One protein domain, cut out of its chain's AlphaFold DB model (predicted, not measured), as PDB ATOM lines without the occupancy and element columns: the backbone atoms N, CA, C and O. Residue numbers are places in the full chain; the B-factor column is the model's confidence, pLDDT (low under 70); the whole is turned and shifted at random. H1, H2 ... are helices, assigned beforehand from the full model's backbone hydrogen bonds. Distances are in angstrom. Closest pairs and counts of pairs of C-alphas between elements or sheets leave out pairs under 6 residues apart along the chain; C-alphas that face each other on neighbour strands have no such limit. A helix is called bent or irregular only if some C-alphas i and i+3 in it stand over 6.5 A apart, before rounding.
ATOM      1  N   LEU A 367     -17.743  38.664 -42.152       94.75
ATOM      2  CA  LEU A 367     -17.662  38.920 -40.707       94.75
ATOM      3  C   LEU A 367     -18.913  38.437 -39.949       94.75
ATOM      4  O   LEU A 367     -18.848  38.129 -38.765       94.75
ATOM      5  N   PHE A 368     -20.050  38.321 -40.638       94.31
ATOM      6  CA  PHE A 368     -21.322  37.843 -40.088       94.31
ATOM      7  C   PHE A 368     -21.574  36.354 -40.372       94.31
ATOM      8  O   PHE A 368     -22.696  35.872 -40.201       94.31
ATOM      9  N   SER A 369     -20.556  35.626 -40.846       92.56
ATOM     10  CA  SER A 369     -20.642  34.188 -41.126       92.56
ATOM     11  C   SER A 369     -20.356  33.315 -39.905       92.56
ATOM     12  O   SER A 369     -20.620  32.125 -39.952       92.56
ATOM     13  N   GLU A 370     -19.833  33.871 -38.811       92.88
ATOM     14  CA  GLU A 370     -19.573  33.154 -37.556       92.88
ATOM     15  C   GLU A 370     -19.836  34.105 -36.380       92.88
ATOM     16  O   GLU A 370     -18.931  34.787 -35.897       92.88
ATOM     17  N   LEU A 371     -21.099  34.192 -35.945       91.75
ATOM     18  CA  LEU A 371     -21.552  35.231 -35.007       91.75
ATOM     19  C   LEU A 371     -20.838  35.170 -33.650       91.75
ATOM     20  O   LEU A 371     -20.523  36.216 -33.089       91.75
ATOM     21  N   ASP A 372     -20.508  33.973 -33.162       91.81
ATOM     22  CA  ASP A 372     -19.783  33.800 -31.896       91.81
ATOM     23  C   ASP A 372     -18.370  34.416 -31.953       91.81
ATOM     24  O   ASP A 372     -17.917  35.065 -31.000       91.81
ATOM     25  N   LYS A 373     -17.682  34.270 -33.098       93.81
ATOM     26  CA  LYS A 373     -16.367  34.887 -33.339       93.81
ATOM     27  C   LYS A 373     -16.508  36.401 -33.434       93.81
ATOM     28  O   LYS A 373     -15.761  37.121 -32.778       93.81
ATOM     29  N   LEU A 374     -17.507  36.879 -34.179       93.69
ATOM     30  CA  LEU A 374     -17.801  38.306 -34.303       93.69
ATOM     31  C   LEU A 374     -18.039  38.957 -32.934       93.69
ATOM     32  O   LEU A 374     -17.428  39.978 -32.636       93.69
ATOM     33  N   VAL A 375     -18.875  38.358 -32.081       92.75
ATOM     34  CA  VAL A 375     -19.143  38.868 -30.726       92.75
ATOM     35  C   VAL A 375     -17.858  38.936 -29.905       92.75
ATOM     36  O   VAL A 375     -17.595  39.941 -29.242       92.75
ATOM     37  N   SER A 376     -17.047  37.880 -29.949       92.50
ATOM     38  CA  SER A 376     -15.778  37.819 -29.220       92.50
ATOM     39  C   SER A 376     -14.825  38.932 -29.666       92.50
ATOM     40  O   SER A 376     -14.277  39.642 -28.825       92.50
ATOM     41  N   ILE A 377     -14.699  39.155 -30.976       93.75
ATOM     42  CA  ILE A 377     -13.844  40.210 -31.535       93.75
ATOM     43  C   ILE A 377     -14.391  41.606 -31.206       93.75
ATOM     44  O   ILE A 377     -13.622  42.488 -30.840       93.75
ATOM     45  N   LEU A 378     -15.708  41.821 -31.273       92.00
ATOM     46  CA  LEU A 378     -16.316  43.109 -30.923       92.00
ATOM     47  C   LEU A 378     -16.142  43.448 -29.437       92.00
ATOM     48  O   LEU A 378     -15.904  44.609 -29.110       92.00
ATOM     49  N   ASN A 379     -16.207  42.456 -28.541       90.38
ATOM     50  CA  ASN A 379     -15.904  42.651 -27.119       90.38
ATOM     51  C   ASN A 379     -14.451  43.094 -26.892       90.38
ATOM     52  O   ASN A 379     -14.200  43.928 -26.021       90.38
ATOM     53  N   ILE A 380     -13.508  42.551 -27.672       90.19
ATOM     54  CA  ILE A 380     -12.098  42.959 -27.649       90.19
ATOM     55  C   ILE A 380     -11.964  44.385 -28.189       90.19
ATOM     56  O   ILE A 380     -11.435  45.248 -27.495       90.19
ATOM     57  N   PHE A 381     -12.489  44.645 -29.388       90.50
ATOM     58  CA  PHE A 381     -12.347  45.925 -30.082       90.50
ATOM     59  C   PHE A 381     -12.941  47.096 -29.300       90.50
ATOM     60  O   PHE A 381     -12.323  48.152 -29.186       90.50
ATOM     61  N   TYR A 382     -14.143  46.921 -28.749       87.31
ATOM     62  CA  TYR A 382     -14.794  47.981 -27.993       87.31
ATOM     63  C   TYR A 382     -14.328  48.060 -26.541       87.31
ATOM     64  O   TYR A 382     -14.710  49.032 -25.908       87.31
ATOM     65  N   GLU A 383     -13.543  47.117 -26.013       79.31
ATOM     66  CA  GLU A 383     -13.076  47.049 -24.616       79.31
ATOM     67  C   GLU A 383     -14.198  47.146 -23.555       79.31
ATOM     68  O   GLU A 383     -14.712  48.230 -23.260       79.31
ATOM     69  N   ASN A 384     -14.549  46.015 -22.924       62.84
ATOM     70  CA  ASN A 384     -15.502  45.920 -21.801       62.84
ATOM     71  C   ASN A 384     -16.788  46.738 -22.016       62.84
ATOM     72  O   ASN A 384     -16.965  47.850 -21.505       62.84
ATOM     73  N   THR A 385     -17.718  46.176 -22.781       66.62
ATOM     74  CA  THR A 385     -19.041  46.767 -22.975       66.62
ATOM     75  C   THR A 385     -19.931  46.466 -21.766       66.62
ATOM     76  O   THR A 385     -20.042  45.325 -21.334       66.62
ATOM     77  N   ASN A 386     -20.654  47.466 -21.251       71.62
ATOM     78  CA  ASN A 386     -21.714  47.256 -20.244       71.62
ATOM     79  C   ASN A 386     -22.977  46.594 -20.837       71.62
ATOM     80  O   ASN A 386     -24.040  46.598 -20.219       71.62
ATOM     81  N   ILE A 387     -22.883  46.098 -22.069       81.88
ATOM     82  CA  ILE A 387     -23.988  45.594 -22.874       81.88
ATOM     83  C   ILE A 387     -23.668  44.161 -23.249       81.88
ATOM     84  O   ILE A 387     -22.542  43.865 -23.653       81.88
ATOM     85  N   ASP A 388     -24.678  43.302 -23.147       88.50
ATOM     86  CA  ASP A 388     -24.624  41.960 -23.701       88.50
ATOM     87  C   ASP A 388     -24.691  42.040 -25.236       88.50
ATOM     88  O   ASP A 388     -25.757  42.209 -25.838       88.50
ATOM     89  N   LEU A 389     -23.519  41.971 -25.875       89.56
ATOM     90  CA  LEU A 389     -23.400  41.996 -27.331       89.56
ATOM     91  C   LEU A 389     -24.060  40.782 -27.995       89.56
ATOM     92  O   LEU A 389     -24.584  40.926 -29.099       89.56
ATOM     93  N   ASN A 390     -24.083  39.615 -27.338       91.12
ATOM     94  CA  ASN A 390     -24.779  38.442 -27.872       91.12
ATOM     95  C   ASN A 390     -26.280  38.705 -27.940       91.12
ATOM     96  O   ASN A 390     -26.917  38.429 -28.958       91.12
ATOM     97  N   GLU A 391     -26.855  39.252 -26.868       91.88
ATOM     98  CA  GLU A 391     -28.276  39.594 -26.837       91.88
ATOM     99  C   GLU A 391     -28.610  40.652 -27.897       91.88
ATOM    100  O   GLU A 391     -29.554  40.469 -28.670       91.88
ATOM    101  N   PHE A 392     -27.807  41.717 -27.991       92.62
ATOM    102  CA  PHE A 392     -27.996  42.769 -28.991       92.62
ATOM    103  C   PHE A 392     -27.958  42.222 -30.423       92.62
ATOM    104  O   PHE A 392     -28.892  42.465 -31.187       92.62
ATOM    105  N   ILE A 393     -26.919  41.462 -30.786       92.81
ATOM    106  CA  ILE A 393     -26.747  40.927 -32.145       92.81
ATOM    107  C   ILE A 393     -27.904  39.989 -32.505       92.81
ATOM    108  O   ILE A 393     -28.468  40.089 -33.596       92.81
ATOM    109  N   ASN A 394     -28.322  39.125 -31.577       91.81
ATOM    110  CA  ASN A 394     -29.459  38.232 -31.794       91.81
ATOM    111  C   ASN A 394     -30.776  38.998 -31.980       91.81
ATOM    112  O   ASN A 394     -31.546  38.686 -32.890       91.81
ATOM    113  N   GLN A 395     -31.044  40.013 -31.154       93.50
ATOM    114  CA  GLN A 395     -32.227  40.867 -31.310       93.50
ATOM    115  C   GLN A 395     -32.200  41.634 -32.634       93.50
ATOM    116  O   GLN A 395     -33.219  41.704 -33.322       93.50
ATOM    117  N   TRP A 396     -31.037  42.161 -33.018       95.06
ATOM    118  CA  TRP A 396     -30.858  42.890 -34.267       95.06
ATOM    119  C   TRP A 396     -31.178  42.003 -35.473       95.06
ATOM    120  O   TRP A 396     -32.035  42.355 -36.283       95.06
ATOM    121  N   PHE A 397     -30.597  40.801 -35.546       93.81
ATOM    122  CA  PHE A 397     -30.887  39.863 -36.634       93.81
ATOM    123  C   PHE A 397     -32.340  39.389 -36.648       93.81
ATOM    124  O   PHE A 397     -32.926  39.294 -37.722       93.81
ATOM    125  N   ASN A 398     -32.962  39.166 -35.487       92.19
ATOM    126  CA  ASN A 398     -34.388  38.834 -35.429       92.19
ATOM    127  C   ASN A 398     -35.267  39.959 -36.002       92.19
ATOM    128  O   ASN A 398     -36.251  39.682 -36.692       92.19
ATOM    129  N   ASN A 399     -34.910  41.225 -35.761       94.12
ATOM    130  CA  ASN A 399     -35.609  42.372 -36.343       94.12
ATOM    131  C   ASN A 399     -35.432  42.429 -37.865       94.12
ATOM    132  O   ASN A 399     -36.413  42.659 -38.576       94.12
ATOM    133  N   ILE A 400     -34.220  42.172 -38.368       94.19
ATOM    134  CA  ILE A 400     -33.966  42.081 -39.812       94.19
ATOM    135  C   ILE A 400     -34.772  40.938 -40.429       94.19
ATOM    136  O   ILE A 400     -35.515  41.172 -41.378       94.19
ATOM    137  N   ASP A 401     -34.711  39.733 -39.863       92.88
ATOM    138  CA  ASP A 401     -35.442  38.564 -40.355       92.88
ATOM    139  C   ASP A 401     -36.959  38.814 -40.404       92.88
ATOM    140  O   ASP A 401     -37.634  38.387 -41.341       92.88
ATOM    141  N   ASN A 402     -37.513  39.522 -39.416       92.38
ATOM    142  CA  ASN A 402     -38.923  39.913 -39.410       92.38
ATOM    143  C   ASN A 402     -39.240  40.962 -40.481       92.38
ATOM    144  O   ASN A 402     -40.247  40.823 -41.172       92.38
ATOM    145  N   GLY A 403     -38.368  41.955 -40.674       92.69
ATOM    146  CA  GLY A 403     -38.482  42.911 -41.775       92.69
ATOM    147  C   GLY A 403     -38.459  42.219 -43.140       92.69
ATOM    148  O   GLY A 403     -39.308  42.482 -43.982       92.69
ATOM    149  N   LEU A 404     -37.572  41.245 -43.340       91.69
ATOM    150  CA  LEU A 404     -37.490  40.466 -44.582       91.69
ATOM    151  C   LEU A 404     -38.728  39.599 -44.854       91.69
ATOM    152  O   LEU A 404     -38.988  39.248 -46.005       91.69
ATOM    153  N   ARG A 405     -39.496  39.235 -43.821       92.19
ATOM    154  CA  ARG A 405     -40.780  38.524 -43.972       92.19
ATOM    155  C   ARG A 405     -41.925  39.460 -44.362       92.19
ATOM    156  O   ARG A 405     -42.929  38.980 -44.889       92.19
ATOM    157  N   ASP A 406     -41.780  40.761 -44.122       91.88
ATOM    158  CA  ASP A 406     -42.769  41.785 -44.443       91.88
ATOM    159  C   ASP A 406     -42.367  42.576 -45.696       91.88
ATOM    160  O   ASP A 406     -41.500  43.447 -45.671       91.88
ATOM    161  N   VAL A 407     -43.077  42.305 -46.792       89.44
ATOM    162  CA  VAL A 407     -42.897  42.944 -48.110       89.44
ATOM    163  C   VAL A 407     -43.107  44.467 -48.055       89.44
ATOM    164  O   VAL A 407     -42.639  45.203 -48.923       89.44
ATOM    165  N   SER A 408     -43.833  44.963 -47.051       90.00
ATOM    166  CA  SER A 408     -44.083  46.393 -46.871       90.00
ATOM    167  C   SER A 408     -42.981  47.113 -46.093       90.00
ATOM    168  O   SER A 408     -42.936  48.349 -46.138       90.00
ATOM    169  N   SER A 409     -42.081  46.370 -45.441       93.81
ATOM    170  CA  SER A 409     -41.006  46.936 -44.632       93.81
ATOM    171  C   SER A 409     -39.968  47.667 -45.483       93.81
ATOM    172  O   SER A 409     -39.714  47.326 -46.643       93.81
ATOM    173  N   ASP A 410     -39.324  48.668 -44.885       91.06
ATOM    174  CA  ASP A 410     -38.271  49.425 -45.565       91.06
ATOM    175  C   ASP A 410     -37.047  48.550 -45.866       91.06
ATOM    176  O   ASP A 410     -36.466  48.672 -46.939       91.06
ATOM    177  N   ILE A 411     -36.727  47.593 -44.983       91.38
ATOM    178  CA  ILE A 411     -35.631  46.624 -45.166       91.38
ATOM    179  C   ILE A 411     -35.859  45.788 -46.430       91.38
ATOM    180  O   ILE A 411     -34.941  45.588 -47.228       91.38
ATOM    181  N   TYR A 412     -37.089  45.304 -46.625       92.50
ATOM    182  CA  TYR A 412     -37.441  44.513 -47.797       92.50
ATOM    183  C   TYR A 412     -37.305  45.332 -49.081       92.50
ATOM    184  O   TYR A 412     -36.640  44.902 -50.023       92.50
ATOM    185  N   LYS A 413     -37.901  46.531 -49.106       91.31
ATOM    186  CA  LYS A 413     -37.878  47.432 -50.270       91.31
ATOM    187  C   LYS A 413     -36.469  47.889 -50.624       91.31
ATOM    188  O   LYS A 413     -36.143  48.031 -51.799       91.31
ATOM    189  N   GLU A 414     -35.629  48.120 -49.622       90.44
ATOM    190  CA  GLU A 414     -34.237  48.506 -49.810       90.44
ATOM    191  C   GLU A 414     -33.429  47.393 -50.489       90.44
ATOM    192  O   GLU A 414     -32.752  47.637 -51.494       90.44
ATOM    193  N   LEU A 415     -33.546  46.155 -50.001       90.62
ATOM    194  CA  LEU A 415     -32.902  45.000 -50.629       90.62
ATOM    195  C   LEU A 415     -33.475  44.693 -52.012       90.62
ATOM    196  O   LEU A 415     -32.718  44.329 -52.911       90.62
ATOM    197  N   GLU A 416     -34.781  44.877 -52.210       91.56
ATOM    198  CA  GLU A 416     -35.417  44.756 -53.524       91.56
ATOM    199  C   GLU A 416     -34.862  45.807 -54.496       91.56
ATOM    200  O   GLU A 416     -34.551  45.500 -55.648       91.56
ATOM    201  N   GLY A 417     -34.664  47.041 -54.029       88.19
ATOM    202  CA  GLY A 417     -34.009  48.110 -54.780       88.19
ATOM    203  C   GLY A 417     -32.581  47.742 -55.187       88.19
ATOM    204  O   GLY A 417     -32.227  47.876 -56.363       88.19
ATOM    205  N   ALA A 418     -31.783  47.221 -54.251       87.88
ATOM    206  CA  ALA A 418     -30.422  46.755 -54.519       87.88
ATOM    207  C   ALA A 418     -30.397  45.588 -55.525       87.88
ATOM    208  O   ALA A 418     -29.627  45.619 -56.489       87.88
ATOM    209  N   PHE A 419     -31.290  44.608 -55.364       89.38
ATOM    210  CA  PHE A 419     -31.461  43.495 -56.299       89.38
ATOM    211  C   PHE A 419     -31.797  43.991 -57.710       89.38
ATOM    212  O   PHE A 419     -31.127  43.633 -58.679       89.38
ATOM    213  N   ASN A 420     -32.784  44.881 -57.831       86.75
ATOM    214  CA  ASN A 420     -33.199  45.457 -59.110       86.75
ATOM    215  C   ASN A 420     -32.085  46.283 -59.770       86.75
ATOM    216  O   ASN A 420     -31.977  46.304 -60.998       86.75
ATOM    217  N   GLY A 421     -31.243  46.947 -58.973       83.94
ATOM    218  CA  GLY A 421     -30.040  47.625 -59.452       83.94
ATOM    219  C   GLY A 421     -29.068  46.661 -60.135       83.94
ATOM    220  O   GLY A 421     -28.593  46.949 -61.232       83.94
ATOM    221  N   GLN A 422     -28.839  45.487 -59.540       81.50
ATOM    222  CA  GLN A 422     -27.961  44.466 -60.115       81.50
ATOM    223  C   GLN A 422     -28.563  43.798 -61.356       81.50
ATOM    224  O   GLN A 422     -27.869  43.643 -62.361       81.50
ATOM    225  N   VAL A 423     -29.860  43.463 -61.331       82.44
ATOM    226  CA  VAL A 423     -30.574  42.805 -62.446       82.44
ATOM    227  C   VAL A 423     -30.404  43.550 -63.771       82.44
ATOM    228  O   VAL A 423     -30.286  42.909 -64.813       82.44
ATOM    229  N   LYS A 424     -30.349  44.888 -63.750       75.75
ATOM    230  CA  LYS A 424     -30.198  45.709 -64.965       75.75
ATOM    231  C   LYS A 424     -28.921  45.408 -65.755       75.75
ATOM    232  O   LYS A 424     -28.939  45.535 -66.974       75.75
ATOM    233  N   ASN A 425     -27.848  44.996 -65.080       71.50
ATOM    234  CA  ASN A 425     -26.515  44.832 -65.676       71.50
ATOM    235  C   ASN A 425     -25.985  43.384 -65.605       71.50
ATOM    236  O   ASN A 425     -24.892  43.100 -66.100       71.50
ATOM    237  N   ARG A 426     -26.740  42.462 -64.993       72.94
ATOM    238  CA  ARG A 426     -26.327  41.085 -64.679       72.94
ATOM    239  C   ARG A 426     -27.229  40.062 -65.366       72.94
ATOM    240  O   ARG A 426     -28.289  39.706 -64.852       72.94
ATOM    241  N   GLU A 427     -26.786  39.547 -66.513       69.25
ATOM    242  CA  GLU A 427     -27.481  38.480 -67.258       69.25
ATOM    243  C   GLU A 427     -27.609  37.172 -66.451       69.25
ATOM    244  O   GLU A 427     -28.519  36.382 -66.681       69.25
ATOM    245  N   ASP A 428     -26.726  36.940 -65.477       68.75
ATOM    246  CA  ASP A 428     -26.746  35.770 -64.594       68.75
ATOM    247  C   ASP A 428     -27.833  35.833 -63.504       68.75
ATOM    248  O   ASP A 428     -28.201  34.789 -62.960       68.75
ATOM    249  N   ILE A 429     -28.367  37.028 -63.219       70.06
ATOM    250  CA  ILE A 429     -29.497  37.246 -62.302       70.06
ATOM    251  C   ILE A 429     -30.794  37.480 -63.093       70.06
ATOM    252  O   ILE A 429     -31.843  36.924 -62.752       70.06
ATOM    253  N   CYS A 430     -30.735  38.297 -64.149       71.56
ATOM    254  CA  CYS A 430     -31.899  38.758 -64.904       71.56
ATOM    255  C   CYS A 430     -32.711  37.595 -65.498       71.56
ATOM    256  O   CYS A 430     -32.212  36.825 -66.314       71.56
ATOM    257  N   GLY A 431     -33.972  37.452 -65.072       64.94
ATOM    258  CA  GLY A 431     -34.874  36.388 -65.537       64.94
ATOM    259  C   GLY A 431     -34.524  34.975 -65.050       64.94
ATOM    260  O   GLY A 431     -35.252  34.033 -65.357       64.94
ATOM    261  N   VAL A 432     -33.439  34.819 -64.287       72.25
ATOM    262  CA  VAL A 432     -32.982  33.544 -63.712       72.25
ATOM    263  C   VAL A 432     -33.350  33.448 -62.236       72.25
ATOM    264  O   VAL A 432     -33.630  32.360 -61.738       72.25
ATOM    265  N   ILE A 433     -33.316  34.577 -61.529       78.56
ATOM    266  CA  ILE A 433     -33.514  34.633 -60.087       78.56
ATOM    267  C   ILE A 433     -34.706  35.530 -59.770       78.56
ATOM    268  O   ILE A 433     -34.806  36.648 -60.272       78.56
ATOM    269  N   VAL A 434     -35.599  35.046 -58.908       84.44
ATOM    270  CA  VAL A 434     -36.726  35.818 -58.378       84.44
ATOM    271  C   VAL A 434     -36.371  36.299 -56.974       84.44
ATOM    272  O   VAL A 434     -36.062  35.485 -56.105       84.44
ATOM    273  N   PHE A 435     -36.441  37.611 -56.730       88.00
ATOM    274  CA  PHE A 435     -36.062  38.219 -55.447       88.00
ATOM    275  C   PHE A 435     -36.715  37.524 -54.241       88.00
ATOM    276  O   PHE A 435     -36.033  37.088 -53.315       88.00
ATOM    277  N   ASN A 436     -38.031  37.312 -54.298       86.81
ATOM    278  CA  ASN A 436     -38.793  36.688 -53.214       86.81
ATOM    279  C   ASN A 436     -38.332  35.250 -52.917       86.81
ATOM    280  O   ASN A 436     -38.421  34.796 -51.777       86.81
ATOM    281  N   GLU A 437     -37.849  34.518 -53.926       86.06
ATOM    282  CA  GLU A 437     -37.306  33.170 -53.738       86.06
ATOM    283  C   GLU A 437     -35.950  33.209 -53.032       86.06
ATOM    284  O   GLU A 437     -35.705  32.377 -52.159       86.06
ATOM    285  N   ILE A 438     -35.106  34.202 -53.337       87.94
ATOM    286  CA  ILE A 438     -33.834  34.418 -52.633       87.94
ATOM    287  C   ILE A 438     -34.086  34.715 -51.160       87.94
ATOM    288  O   ILE A 438     -33.487  34.071 -50.303       87.94
ATOM    289  N   ILE A 439     -34.985  35.656 -50.858       90.38
ATOM    290  CA  ILE A 439     -35.290  36.032 -49.474       90.38
ATOM    291  C   ILE A 439     -35.808  34.821 -48.696       90.38
ATOM    292  O   ILE A 439     -35.330  34.537 -47.597       90.38
ATOM    293  N   ARG A 440     -36.725  34.042 -49.284       88.19
ATOM    294  CA  ARG A 440     -37.208  32.790 -48.679       88.19
ATOM    295  C   ARG A 440     -36.083  31.786 -48.456       88.19
ATOM    296  O   ARG A 440     -36.026  31.183 -47.389       88.19
ATOM    297  N   TYR A 441     -35.198  31.615 -49.436       87.88
ATOM    298  CA  TYR A 441     -34.039  30.732 -49.328       87.88
ATOM    299  C   TYR A 441     -33.111  31.164 -48.188       87.88
ATOM    300  O   TYR A 441     -32.754  30.344 -47.346       87.88
ATOM    301  N   TRP A 442     -32.770  32.448 -48.100       89.75
ATOM    302  CA  TRP A 442     -31.919  32.978 -47.036       89.75
ATOM    303  C   TRP A 442     -32.549  32.837 -45.651       89.75
ATOM    304  O   TRP A 442     -31.878  32.369 -44.736       89.75
ATOM    305  N   LEU A 443     -33.835  33.163 -45.499       90.19
ATOM    306  CA  LEU A 443     -34.554  33.011 -44.229       90.19
ATOM    307  C   LEU A 443     -34.678  31.545 -43.797       90.19
ATOM    308  O   LEU A 443     -34.606  31.250 -42.606       90.19
ATOM    309  N   HIS A 444     -34.853  30.624 -44.748       89.69
ATOM    310  CA  HIS A 444     -34.859  29.187 -44.476       89.69
ATOM    311  C   HIS A 444     -33.476  28.688 -44.033       89.69
ATOM    312  O   HIS A 444     -33.353  27.965 -43.053       89.69
ATOM    313  N   GLU A 445     -32.408  29.100 -44.714       87.12
ATOM    314  CA  GLU A 445     -31.042  28.763 -44.298       87.12
ATOM    315  C   GLU A 445     -30.723  29.343 -42.913       87.12
ATOM    316  O   GLU A 445     -30.105  28.674 -42.090       87.12
ATOM    317  N   ARG A 446     -31.196  30.562 -42.626       87.31
ATOM    318  CA  ARG A 446     -31.015  31.245 -41.340       87.31
ATOM    319  C   ARG A 446     -31.757  30.566 -40.191       87.31
ATOM    320  O   ARG A 446     -31.241  30.578 -39.071       87.31
ATOM    321  N   SER A 447     -32.922  29.964 -40.449       86.44
ATOM    322  CA  SER A 447     -33.666  29.207 -39.432       86.44
ATOM    323  C   SER A 447     -33.000  27.876 -39.080       86.44
ATOM    324  O   SER A 447     -33.163  27.397 -37.960       86.44
ATOM    325  N   ILE A 448     -32.223  27.303 -40.005       87.25
ATOM    326  CA  ILE A 448     -31.408  26.104 -39.769       87.25
ATOM    327  C   ILE A 448     -30.078  26.481 -39.111       87.25
ATOM    328  O   ILE A 448     -29.619  25.801 -38.196       87.25
ATOM    329  N   ASN A 449     -29.453  27.563 -39.577       85.25
ATOM    330  CA  ASN A 449     -28.144  28.002 -39.130       85.25
ATOM    331  C   ASN A 449     -28.088  29.532 -38.962       85.25
ATOM    332  O   ASN A 449     -27.903  30.274 -39.929       85.25
ATOM    333  N   GLN A 450     -28.166  29.972 -37.699       76.50
ATOM    334  CA  GLN A 450     -27.156  30.851 -37.086       76.50
ATOM    335  C   GLN A 450     -26.417  31.820 -38.025       76.50
ATOM    336  O   GLN A 450     -26.709  32.997 -38.222       76.50
ATOM    337  N   ASN A 451     -25.422  31.214 -38.635       76.31
ATOM    338  CA  ASN A 451     -24.304  31.807 -39.330       76.31
ATOM    339  C   ASN A 451     -24.588  32.118 -40.808       76.31
ATOM    340  O   ASN A 451     -23.720  32.595 -41.527       76.31
ATOM    341  N   CYS A 452     -25.813  31.881 -41.289       84.31
ATOM    342  CA  CYS A 452     -26.213  32.228 -42.656       84.31
ATOM    343  C   CYS A 452     -26.586  33.707 -42.840       84.31
ATOM    344  O   CYS A 452     -26.980  34.094 -43.942       84.31
ATOM    345  N   ALA A 453     -26.467  34.528 -41.792       84.88
ATOM    346  CA  ALA A 453     -26.759  35.957 -41.838       84.88
ATOM    347  C   ALA A 453     -25.890  36.708 -42.862       84.88
ATOM    348  O   ALA A 453     -26.387  37.590 -43.561       84.88
ATOM    349  N   SER A 454     -24.627  36.297 -43.036       90.56
ATOM    350  CA  SER A 454     -23.702  36.874 -44.024       90.56
ATOM    351  C   SER A 454     -24.269  36.942 -45.446       90.56
ATOM    352  O   SER A 454     -23.875  37.812 -46.218       90.56
ATOM    353  N   LYS A 455     -25.209  36.058 -45.814       88.25
ATOM    354  CA  LYS A 455     -25.765  35.958 -47.173       88.25
ATOM    355  C   LYS A 455     -26.602  37.169 -47.588       88.25
ATOM    356  O   LYS A 455     -26.645  37.470 -48.776       88.25
ATOM    357  N   TYR A 456     -27.260  37.839 -46.640       89.94
ATOM    358  CA  TYR A 456     -28.095  39.014 -46.915       89.94
ATOM    359  C   TYR A 456     -27.499  40.326 -46.404       89.94
ATOM    360  O   TYR A 456     -28.057  41.379 -46.694       89.94
ATOM    361  N   MET A 457     -26.377  40.282 -45.678       93.25
ATOM    362  CA  MET A 457     -25.686  41.458 -45.138       93.25
ATOM    363  C   MET A 457     -24.995  42.267 -46.240       93.25
ATOM    364  O   MET A 457     -23.771  42.291 -46.332       93.25
ATOM    365  N   ASN A 458     -25.777  42.927 -47.092       93.00
ATOM    366  CA  ASN A 458     -25.250  43.881 -48.059       93.00
ATOM    367  C   ASN A 458     -24.646  45.105 -47.348       93.00
ATOM    368  O   ASN A 458     -24.880  45.341 -46.159       93.00
ATOM    369  N   LYS A 459     -23.907  45.929 -48.094       92.19
ATOM    370  CA  LYS A 459     -23.214  47.095 -47.534       92.19
ATOM    371  C   LYS A 459     -24.149  48.068 -46.775       92.19
ATOM    372  O   LYS A 459     -23.734  48.675 -45.792       92.19
ATOM    373  N   SER A 460     -25.427  48.179 -47.154       93.44
ATOM    374  CA  SER A 460     -26.375  49.033 -46.419       93.44
ATOM    375  C   SER A 460     -26.775  48.466 -45.057       93.44
ATOM    376  O   SER A 460     -26.766  49.180 -44.053       93.44
ATOM    377  N   LEU A 461     -27.055  47.162 -44.984       94.44
ATOM    378  CA  LEU A 461     -27.343  46.498 -43.714       94.44
ATOM    379  C   LEU A 461     -26.123  46.463 -42.793       94.44
ATOM    380  O   LEU A 461     -26.287  46.608 -41.585       94.44
ATOM    381  N   ILE A 462     -24.913  46.337 -43.345       94.94
ATOM    382  CA  ILE A 462     -23.669  46.469 -42.573       94.94
ATOM    383  C   ILE A 462     -23.567  47.878 -41.978       94.94
ATOM    384  O   ILE A 462     -23.349  48.020 -40.778       94.94
ATOM    385  N   ASN A 463     -23.783  48.921 -42.783       93.75
ATOM    386  CA  ASN A 463     -23.785  50.298 -42.293       93.75
ATOM    387  C   ASN A 463     -24.836  50.511 -41.189       93.75
ATOM    388  O   ASN A 463     -24.526  51.074 -40.141       93.75
ATOM    389  N   LYS A 464     -26.060  50.005 -41.384       93.75
ATOM    390  CA  LYS A 464     -27.126  50.068 -40.375       93.75
ATOM    391  C   LYS A 464     -26.746  49.347 -39.081       93.75
ATOM    392  O   LYS A 464     -26.961  49.891 -38.005       93.75
ATOM    393  N   PHE A 465     -26.138  48.165 -39.180       94.88
ATOM    394  CA  PHE A 465     -25.634  47.425 -38.024       94.88
ATOM    395  C   PHE A 465     -24.620  48.246 -37.220       94.88
ATOM    396  O   PHE A 465     -24.727  48.308 -35.999       94.88
ATOM    397  N   VAL A 466     -23.662  48.898 -37.890       93.12
ATOM    398  CA  VAL A 466     -22.655  49.745 -37.226       93.12
ATOM    399  C   VAL A 466     -23.310  50.911 -36.491       93.12
ATOM    400  O   VAL A 466     -22.982  51.148 -35.330       93.12
ATOM    401  N   VAL A 467     -24.247  51.607 -37.143       90.94
ATOM    402  CA  VAL A 467     -24.986  52.725 -36.539       90.94
ATOM    403  C   VAL A 467     -25.738  52.262 -35.292       90.94
ATOM    404  O   VAL A 467     -25.519  52.810 -34.214       90.94
ATOM    405  N   ASP A 468     -26.548  51.208 -35.410       92.12
ATOM    406  CA  ASP A 468     -27.351  50.691 -34.297       92.12
ATOM    407  C   ASP A 468     -26.463  50.181 -33.142       92.12
ATOM    408  O   ASP A 468     -26.795  50.359 -31.966       92.12
ATOM    409  N   LEU A 469     -25.322  49.557 -33.458       91.06
ATOM    410  CA  LEU A 469     -24.364  49.048 -32.474       91.06
ATOM    411  C   LEU A 469     -23.701  50.183 -31.688       91.06
ATOM    412  O   LEU A 469     -23.690  50.145 -30.456       91.06
ATOM    413  N   GLU A 470     -23.150  51.191 -32.366       89.25
ATOM    414  CA  GLU A 470     -22.477  52.312 -31.698       89.25
ATOM    415  C   GLU A 470     -23.461  53.186 -30.907       89.25
ATOM    416  O   GLU A 470     -23.143  53.619 -29.793       89.25
ATOM    417  N   GLU A 471     -24.682  53.384 -31.418       88.50
ATOM    418  CA  GLU A 471     -25.765  54.036 -30.674       88.50
ATOM    419  C   GLU A 471     -26.103  53.267 -29.396       88.50
ATOM    420  O   GLU A 471     -26.186  53.857 -28.312       88.50
ATOM    421  N   LYS A 472     -26.249  51.939 -29.494       86.69
ATOM    422  CA  LYS A 472     -26.552  51.087 -28.343       86.69
ATOM    423  C   LYS A 472     -25.442  51.145 -27.303       86.69
ATOM    424  O   LYS A 472     -25.746  51.288 -26.121       86.69
ATOM    425  N   LEU A 473     -24.183  51.067 -27.735       84.25
ATOM    426  CA  LEU A 473     -23.000  51.089 -26.873       84.25
ATOM    427  C   LEU A 473     -22.772  52.428 -26.167       84.25
ATOM    428  O   LEU A 473     -21.970  52.474 -25.235       84.25
ATOM    429  N   GLN A 474     -23.436  53.510 -26.593       75.75
ATOM    430  CA  GLN A 474     -23.167  54.885 -26.144       75.75
ATOM    431  C   GLN A 474     -21.692  55.300 -26.315       75.75
ATOM    432  O   GLN A 474     -21.254  56.317 -25.776       75.75
ATOM    433  N   LYS A 475     -20.914  54.525 -27.081       65.38
ATOM    434  CA  LYS A 475     -19.538  54.817 -27.469       65.38
ATOM    435  C   LYS A 475     -19.635  55.537 -28.804       65.38
ATOM    436  O   LYS A 475     -19.809  54.914 -29.843       65.38
ATOM    437  N   GLN A 476     -19.635  56.866 -28.768       57.25
ATOM    438  CA  GLN A 476     -19.800  57.648 -29.988       57.25
ATOM    439  C   GLN A 476     -18.590  57.457 -30.912       57.25
ATOM    440  O   GLN A 476     -17.509  57.963 -30.617       57.25
ATOM    441  N   LYS A 477     -18.839  56.833 -32.070       64.62
ATOM    442  CA  LYS A 477     -18.094  57.038 -33.316       64.62
ATOM    443  C   LYS A 477     -16.647  56.553 -33.297       64.62
ATOM    444  O   LYS A 477     -15.751  57.348 -33.553       64.62
ATOM    445  N   ILE A 478     -16.403  55.267 -33.045       78.31
ATOM    446  CA  ILE A 478     -15.076  54.686 -33.314       78.31
ATOM    447  C   ILE A 478     -14.967  54.379 -34.811       78.31
ATOM    448  O   ILE A 478     -14.033  54.817 -35.478       78.31
ATOM    449  N   ILE A 479     -15.968  53.698 -35.365       81.25
ATOM    450  CA  ILE A 479     -16.069  53.379 -36.793       81.25
ATOM    451  C   ILE A 479     -16.667  54.564 -37.566       81.25
ATOM    452  O   ILE A 479     -16.271  54.828 -38.704       81.25
ATOM    453  N   LEU A 480     -17.577  55.323 -36.948       80.25
ATOM    454  CA  LEU A 480     -18.213  56.513 -37.538       80.25
ATOM    455  C   LEU A 480     -17.431  57.823 -37.295       80.25
ATOM    456  O   LEU A 480     -17.993  58.911 -37.449       80.25
ATOM    457  N   ALA A 481     -16.164  57.734 -36.863       71.75
ATOM    458  CA  ALA A 481     -15.330  58.879 -36.467       71.75
ATOM    459  C   ALA A 481     -15.066  59.876 -37.606       71.75
ATOM    460  O   ALA A 481     -14.844  61.062 -37.356       71.75
ATOM    461  N   ASP A 482     -15.054  59.386 -38.846       71.94
ATOM    462  CA  ASP A 482     -14.682  60.174 -40.014       71.94
ATOM    463  C   ASP A 482     -15.817  61.105 -40.476       71.94
ATOM    464  O   ASP A 482     -17.008  60.827 -40.320       71.94
ATOM    465  N   SER A 483     -15.424  62.231 -41.062       59.47
ATOM    466  CA  SER A 483     -16.308  63.232 -41.654       59.47
ATOM    467  C   SER A 483     -17.028  62.743 -42.912       59.47
ATOM    468  O   SER A 483     -18.133  63.213 -43.182       59.47
ATOM    469  N   ASP A 484     -16.448  61.780 -43.638       66.81
ATOM    470  CA  ASP A 484     -17.062  61.169 -44.818       66.81
ATOM    471  C   ASP A 484     -17.535  59.740 -44.493       66.81
ATOM    472  O   ASP A 484     -16.837  58.733 -44.660       66.81
ATOM    473  N   ASN A 485     -18.748  59.651 -43.940       78.19
ATOM    474  CA  ASN A 485     -19.423  58.388 -43.629       78.19
ATOM    475  C   ASN A 485     -20.170  57.854 -44.857       78.19
ATOM    476  O   ASN A 485     -21.376  57.606 -44.816       78.19
ATOM    477  N   THR A 486     -19.447  57.687 -45.967       87.25
ATOM    478  CA  THR A 486     -19.977  56.935 -47.105       87.25
ATOM    479  C   THR A 486     -20.241  55.491 -46.690       87.25
ATOM    480  O   THR A 486     -19.556  54.921 -45.839       87.25
ATOM    481  N   LEU A 487     -21.240  54.882 -47.321       85.94
ATOM    482  CA  LEU A 487     -21.649  53.508 -47.045       85.94
ATOM    483  C   LEU A 487     -20.495  52.508 -47.262       85.94
ATOM    484  O   LEU A 487     -20.325  51.587 -46.468       85.94
ATOM    485  N   GLU A 488     -19.657  52.726 -48.279       86.50
ATOM    486  CA  GLU A 488     -18.446  51.926 -48.518       86.50
ATOM    487  C   GLU A 488     -17.369  52.175 -47.459       86.50
ATOM    488  O   GLU A 488     -16.802  51.219 -46.930       86.50
ATOM    489  N   GLY A 489     -17.141  53.438 -47.083       87.62
ATOM    490  CA  GLY A 489     -16.169  53.797 -46.054       87.62
ATOM    491  C   GLY A 489     -16.485  53.167 -44.697       87.62
ATOM    492  O   GLY A 489     -15.585  52.650 -44.038       87.62
ATOM    493  N   VAL A 490     -17.758  53.142 -44.290       90.88
ATOM    494  CA  VAL A 490     -18.177  52.513 -43.024       90.88
ATOM    495  C   VAL A 490     -17.953  50.998 -43.050       90.88
ATOM    496  O   VAL A 490     -17.406  50.453 -42.090       90.88
ATOM    497  N   CYS A 491     -18.319  50.320 -44.144       92.25
ATOM    498  CA  CYS A 491     -18.103  48.875 -44.288       92.25
ATOM    499  C   CYS A 491     -16.615  48.518 -44.230       92.25
ATOM    500  O   CYS A 491     -16.222  47.615 -43.490       92.25
ATOM    501  N   SER A 492     -15.790  49.278 -44.950       92.50
ATOM    502  CA  SER A 492     -14.343  49.090 -44.992       92.50
ATOM    503  C   SER A 492     -13.695  49.294 -43.621       92.50
ATOM    504  O   SER A 492     -12.934  48.446 -43.150       92.50
ATOM    505  N   ARG A 493     -14.069  50.366 -42.909       92.50
ATOM    506  CA  ARG A 493     -13.573  50.631 -41.548       92.50
ATOM    507  C   ARG A 493     -13.973  49.537 -40.563       92.50
ATOM    508  O   ARG A 493     -13.120  49.102 -39.793       92.50
ATOM    509  N   LEU A 494     -15.224  49.068 -40.599       94.44
ATOM    510  CA  LEU A 494     -15.663  47.934 -39.777       94.44
ATOM    511  C   LEU A 494     -14.811  46.694 -40.062       94.44
ATOM    512  O   LEU A 494     -14.352  46.035 -39.130       94.44
ATOM    513  N   PHE A 495     -14.586  46.388 -41.339       95.62
ATOM    514  CA  PHE A 495     -13.802  45.232 -41.743       95.62
ATOM    515  C   PHE A 495     -12.375  45.286 -41.200       95.62
ATOM    516  O   PHE A 495     -11.954  44.371 -40.492       95.62
ATOM    517  N   PHE A 496     -11.644  46.371 -41.461       95.19
ATOM    518  CA  PHE A 496     -10.270  46.513 -40.981       95.19
ATOM    519  C   PHE A 496     -10.190  46.533 -39.449       95.19
ATOM    520  O   PHE A 496      -9.277  45.934 -38.876       95.19
ATOM    521  N   ALA A 497     -11.165  47.144 -38.771       93.62
ATOM    522  CA  ALA A 497     -11.260  47.134 -37.312       93.62
ATOM    523  C   ALA A 497     -11.434  45.714 -36.751       93.62
ATOM    524  O   ALA A 497     -10.732  45.325 -35.816       93.62
ATOM    525  N   ILE A 498     -12.316  44.906 -37.344       95.19
ATOM    526  CA  ILE A 498     -12.538  43.527 -36.897       95.19
ATOM    527  C   ILE A 498     -11.310  42.665 -37.186       95.19
ATOM    528  O   ILE A 498     -10.817  42.008 -36.273       95.19
ATOM    529  N   ILE A 499     -10.773  42.690 -38.411       96.50
ATOM    530  CA  ILE A 499      -9.615  41.859 -38.772       96.50
ATOM    531  C   ILE A 499      -8.379  42.224 -37.935       96.50
ATOM    532  O   ILE A 499      -7.677  41.332 -37.458       96.50
ATOM    533  N   SER A 500      -8.125  43.514 -37.686       95.00
ATOM    534  CA  SER A 500      -7.001  43.940 -36.834       95.00
ATOM    535  C   SER A 500      -7.130  43.451 -35.389       95.00
ATOM    536  O   SER A 500      -6.117  43.097 -34.779       95.00
ATOM    537  N   SER A 501      -8.361  43.358 -34.881       94.50
ATOM    538  CA  SER A 501      -8.687  42.953 -33.507       94.50
ATOM    539  C   SER A 501      -8.685  41.439 -33.270       94.50
ATOM    540  O   SER A 501      -8.900  40.999 -32.141       94.50
ATOM    541  N   ILE A 502      -8.438  40.622 -34.300       95.00
ATOM    542  CA  ILE A 502      -8.283  39.169 -34.143       95.00
ATOM    543  C   ILE A 502      -7.012  38.899 -33.328       95.00
ATOM    544  O   ILE A 502      -5.896  39.133 -33.793       95.00
ATOM    545  N   ALA A 503      -7.192  38.425 -32.096       89.62
ATOM    546  CA  ALA A 503      -6.099  38.201 -31.150       89.62
ATOM    547  C   ALA A 503      -5.495  36.788 -31.234       89.62
ATOM    548  O   ALA A 503      -4.339  36.598 -30.861       89.62
ATOM    549  N   ASP A 504      -6.260  35.805 -31.715       91.25
ATOM    550  CA  ASP A 504      -5.845  34.405 -31.795       91.25
ATOM    551  C   ASP A 504      -6.405  33.698 -33.039       91.25
ATOM    552  O   ASP A 504      -7.380  34.144 -33.647       91.25
ATOM    553  N   GLU A 505      -5.782  32.578 -33.420       90.19
ATOM    554  CA  GLU A 505      -6.158  31.819 -34.618       90.19
ATOM    555  C   GLU A 505      -7.584  31.250 -34.567       90.19
ATOM    556  O   GLU A 505      -8.211  31.125 -35.614       90.19
ATOM    557  N   ASN A 506      -8.150  30.952 -33.391       92.06
ATOM    558  CA  ASN A 506      -9.514  30.410 -33.305       92.06
ATOM    559  C   ASN A 506     -10.578  31.463 -33.641       92.06
ATOM    560  O   ASN A 506     -11.720  31.110 -33.940       92.06
ATOM    561  N   LEU A 507     -10.214  32.747 -33.590       93.44
ATOM    562  CA  LEU A 507     -11.066  33.864 -33.990       93.44
ATOM    563  C   LEU A 507     -10.959  34.190 -35.489       93.44
ATOM    564  O   LEU A 507     -11.715  35.034 -35.970       93.44
ATOM    565  N   LEU A 508     -10.080  33.525 -36.249       93.56
ATOM    566  CA  LEU A 508     -10.053  33.662 -37.707       93.56
ATOM    567  C   LEU A 508     -11.332  33.095 -38.321       93.56
ATOM    568  O   LEU A 508     -11.790  32.014 -37.957       93.56
ATOM    569  N   PHE A 509     -11.909  33.819 -39.280       94.38
ATOM    570  CA  PHE A 509     -13.089  33.339 -39.991       94.38
ATOM    571  C   PHE A 509     -12.720  32.201 -40.950       94.38
ATOM    572  O   PHE A 509     -11.793  32.320 -41.755       94.38
ATOM    573  N   THR A 510     -13.500  31.121 -40.912       92.81
ATOM    574  CA  THR A 510     -13.250  29.873 -41.648       92.81
ATOM    575  C   THR A 510     -13.205  30.094 -43.165       92.81
ATOM    576  O   THR A 510     -12.457  29.427 -43.880       92.81
ATOM    577  N   ASP A 511     -13.988  31.051 -43.678       92.38
ATOM    578  CA  ASP A 511     -13.982  31.434 -45.096       92.38
ATOM    579  C   ASP A 511     -12.603  31.955 -45.531       92.38
ATOM    580  O   ASP A 511     -12.043  31.494 -46.523       92.38
ATOM    581  N   PHE A 512     -11.997  32.842 -44.738       94.06
ATOM    582  CA  PHE A 512     -10.679  33.390 -45.043       94.06
ATOM    583  C   PHE A 512      -9.591  32.319 -44.985       94.06
ATOM    584  O   PHE A 512      -8.753  32.241 -45.883       94.06
ATOM    585  N   GLU A 513      -9.628  31.438 -43.986       91.56
ATOM    586  CA  GLU A 513      -8.684  30.319 -43.906       91.56
ATOM    587  C   GLU A 513      -8.806  29.383 -45.116       91.56
ATOM    588  O   GLU A 513      -7.796  28.985 -45.707       91.56
ATOM    589  N   SER A 514     -10.039  29.066 -45.518       91.62
ATOM    590  CA  SER A 514     -10.334  28.252 -46.698       91.62
ATOM    591  C   SER A 514      -9.807  28.898 -47.979       91.62
ATOM    592  O   SER A 514      -9.175  28.217 -48.792       91.62
ATOM    593  N   LEU A 515     -10.005  30.210 -48.145       92.19
ATOM    594  CA  LEU A 515      -9.500  30.969 -49.285       92.19
ATOM    595  C   LEU A 515      -7.977  30.855 -49.400       92.19
ATOM    596  O   LEU A 515      -7.479  30.385 -50.422       92.19
ATOM    597  N   PHE A 516      -7.229  31.226 -48.358       90.38
ATOM    598  CA  PHE A 516      -5.761  31.236 -48.431       90.38
ATOM    599  C   PHE A 516      -5.159  29.833 -48.542       90.38
ATOM    600  O   PHE A 516      -4.208  29.628 -49.298       90.38
ATOM    601  N   THR A 517      -5.801  28.830 -47.937       88.25
ATOM    602  CA  THR A 517      -5.430  27.421 -48.138       88.25
ATOM    603  C   THR A 517      -5.555  27.011 -49.612       88.25
ATOM    604  O   THR A 517      -4.652  26.384 -50.170       88.25
ATOM    605  N   GLN A 518      -6.640  27.402 -50.290       86.94
ATOM    606  CA  GLN A 518      -6.852  27.109 -51.716       86.94
ATOM    607  C   GLN A 518      -5.934  27.927 -52.642       86.94
ATOM    608  O   GLN A 518      -5.534  27.450 -53.717       86.94
ATOM    609  N   LEU A 519      -5.560  29.140 -52.226       85.31
ATOM    610  CA  LEU A 519      -4.562  29.964 -52.910       85.31
ATOM    611  C   LEU A 519      -3.147  29.364 -52.816       85.31
ATOM    612  O   LEU A 519      -2.320  29.674 -53.672       85.31
ATOM    613  N   SER A 520      -2.906  28.431 -51.886       78.69
ATOM    614  CA  SER A 520      -1.602  27.782 -51.659       78.69
ATOM    615  C   SER A 520      -0.512  28.766 -51.214       78.69
ATOM    616  O   SER A 520       0.652  28.631 -51.607       78.69
TER     617      SER A 520
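This is residues 367 to 520 of the 521 residues of the protein "ATP-binding protein" of Acinetobacter haemolyticus (UniProt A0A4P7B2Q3). The long helix H2 makes a spine, with H1 at its first end, H3 at its last end, the H4 and H5 hairpin along one side and H6 along another. H7 crosses H6 and reaches back to H1, while residues 514 to 520, of which 514 to 519 belong to H8, stick out from the body. The printed part has 154 residues with eight named helices, H1 to H8 in chain order, and no named strand; its class is all helix. It is compact, with a radius of gyration of the C-alphas of 16.5 A and spans of 47 by 41 by 34 A.

Find C-alpha 389 at (-23.400, 41.996, -27.331); from there H2, residues 389 to 405, runs 24.3 A to C-alpha 405 at (-40.780, 38.524, -43.972). Before it lies H1, residues 371 to 382, 16.0 A long. After it come H3, residues 410 to 423, 19.7 A, and H4, residues 435 to 448, 20.4 A. H5, residues 450 to 455, is 11.4 A long and only just irregular: C-alphas 450 and 453 are 7.0 A apart. H6, residues 459 to 473, spans 21.0 A, and H7, residues 487 to 500, spans 20.3 A. H8, residues 510 to 519, runs 14.2 A and ends with C-alpha 519 at (-4.562, 29.964, -52.910).

Start at H2, whose residues 389 to 390 alone touch H1, at a steep tilt of 54 degrees, opposite ways; the closest C-alphas, of Val 375 and Leu 389, are 6.3 A apart. At its other end, residues 400 to 405 alone touch residues 410 to 412 of H3; the C-alphas of Leu 404 and Tyr 412 come closest, at 5.2 A. H2 is close to but not clearly touching H6, with C-alphas 396 and 465 closest at 7.9 A. H4 and H5 form a helical hairpin at a shallow tilt of 24 degrees, with the closest C-alphas, of Arg 446 and Cys 452, 5.1 A apart. H7 touches H6 at a steep tilt of 65 degrees, C-alphas 463 and 490 being closest at 6.1 A. With residues 497 to 498 alone H7 also touches H1, about perpendicular at 88 degrees; C-alphas 377 and 498 are closest at 6.4 A. H8 touches no helix. In H1, H2, H3, H4, H6, H7 and H8 every O i to N i+4 pair is within hydrogen-bond range; in H5 it is 0 of 2, with 1 of 3 O i to N i+3 pairs.

Look to the C-alphas of Asn 384 and Gly 431 for the two farthest apart, 48.8 A. The printed part has no cut. The links from H3 to H4 and from H6 to H7 are long. Mean pLDDT of the printed part is 87.2; residues 384 to 385, 427 to 428, 431, 475 to 477 and 483 to 484 are under 70.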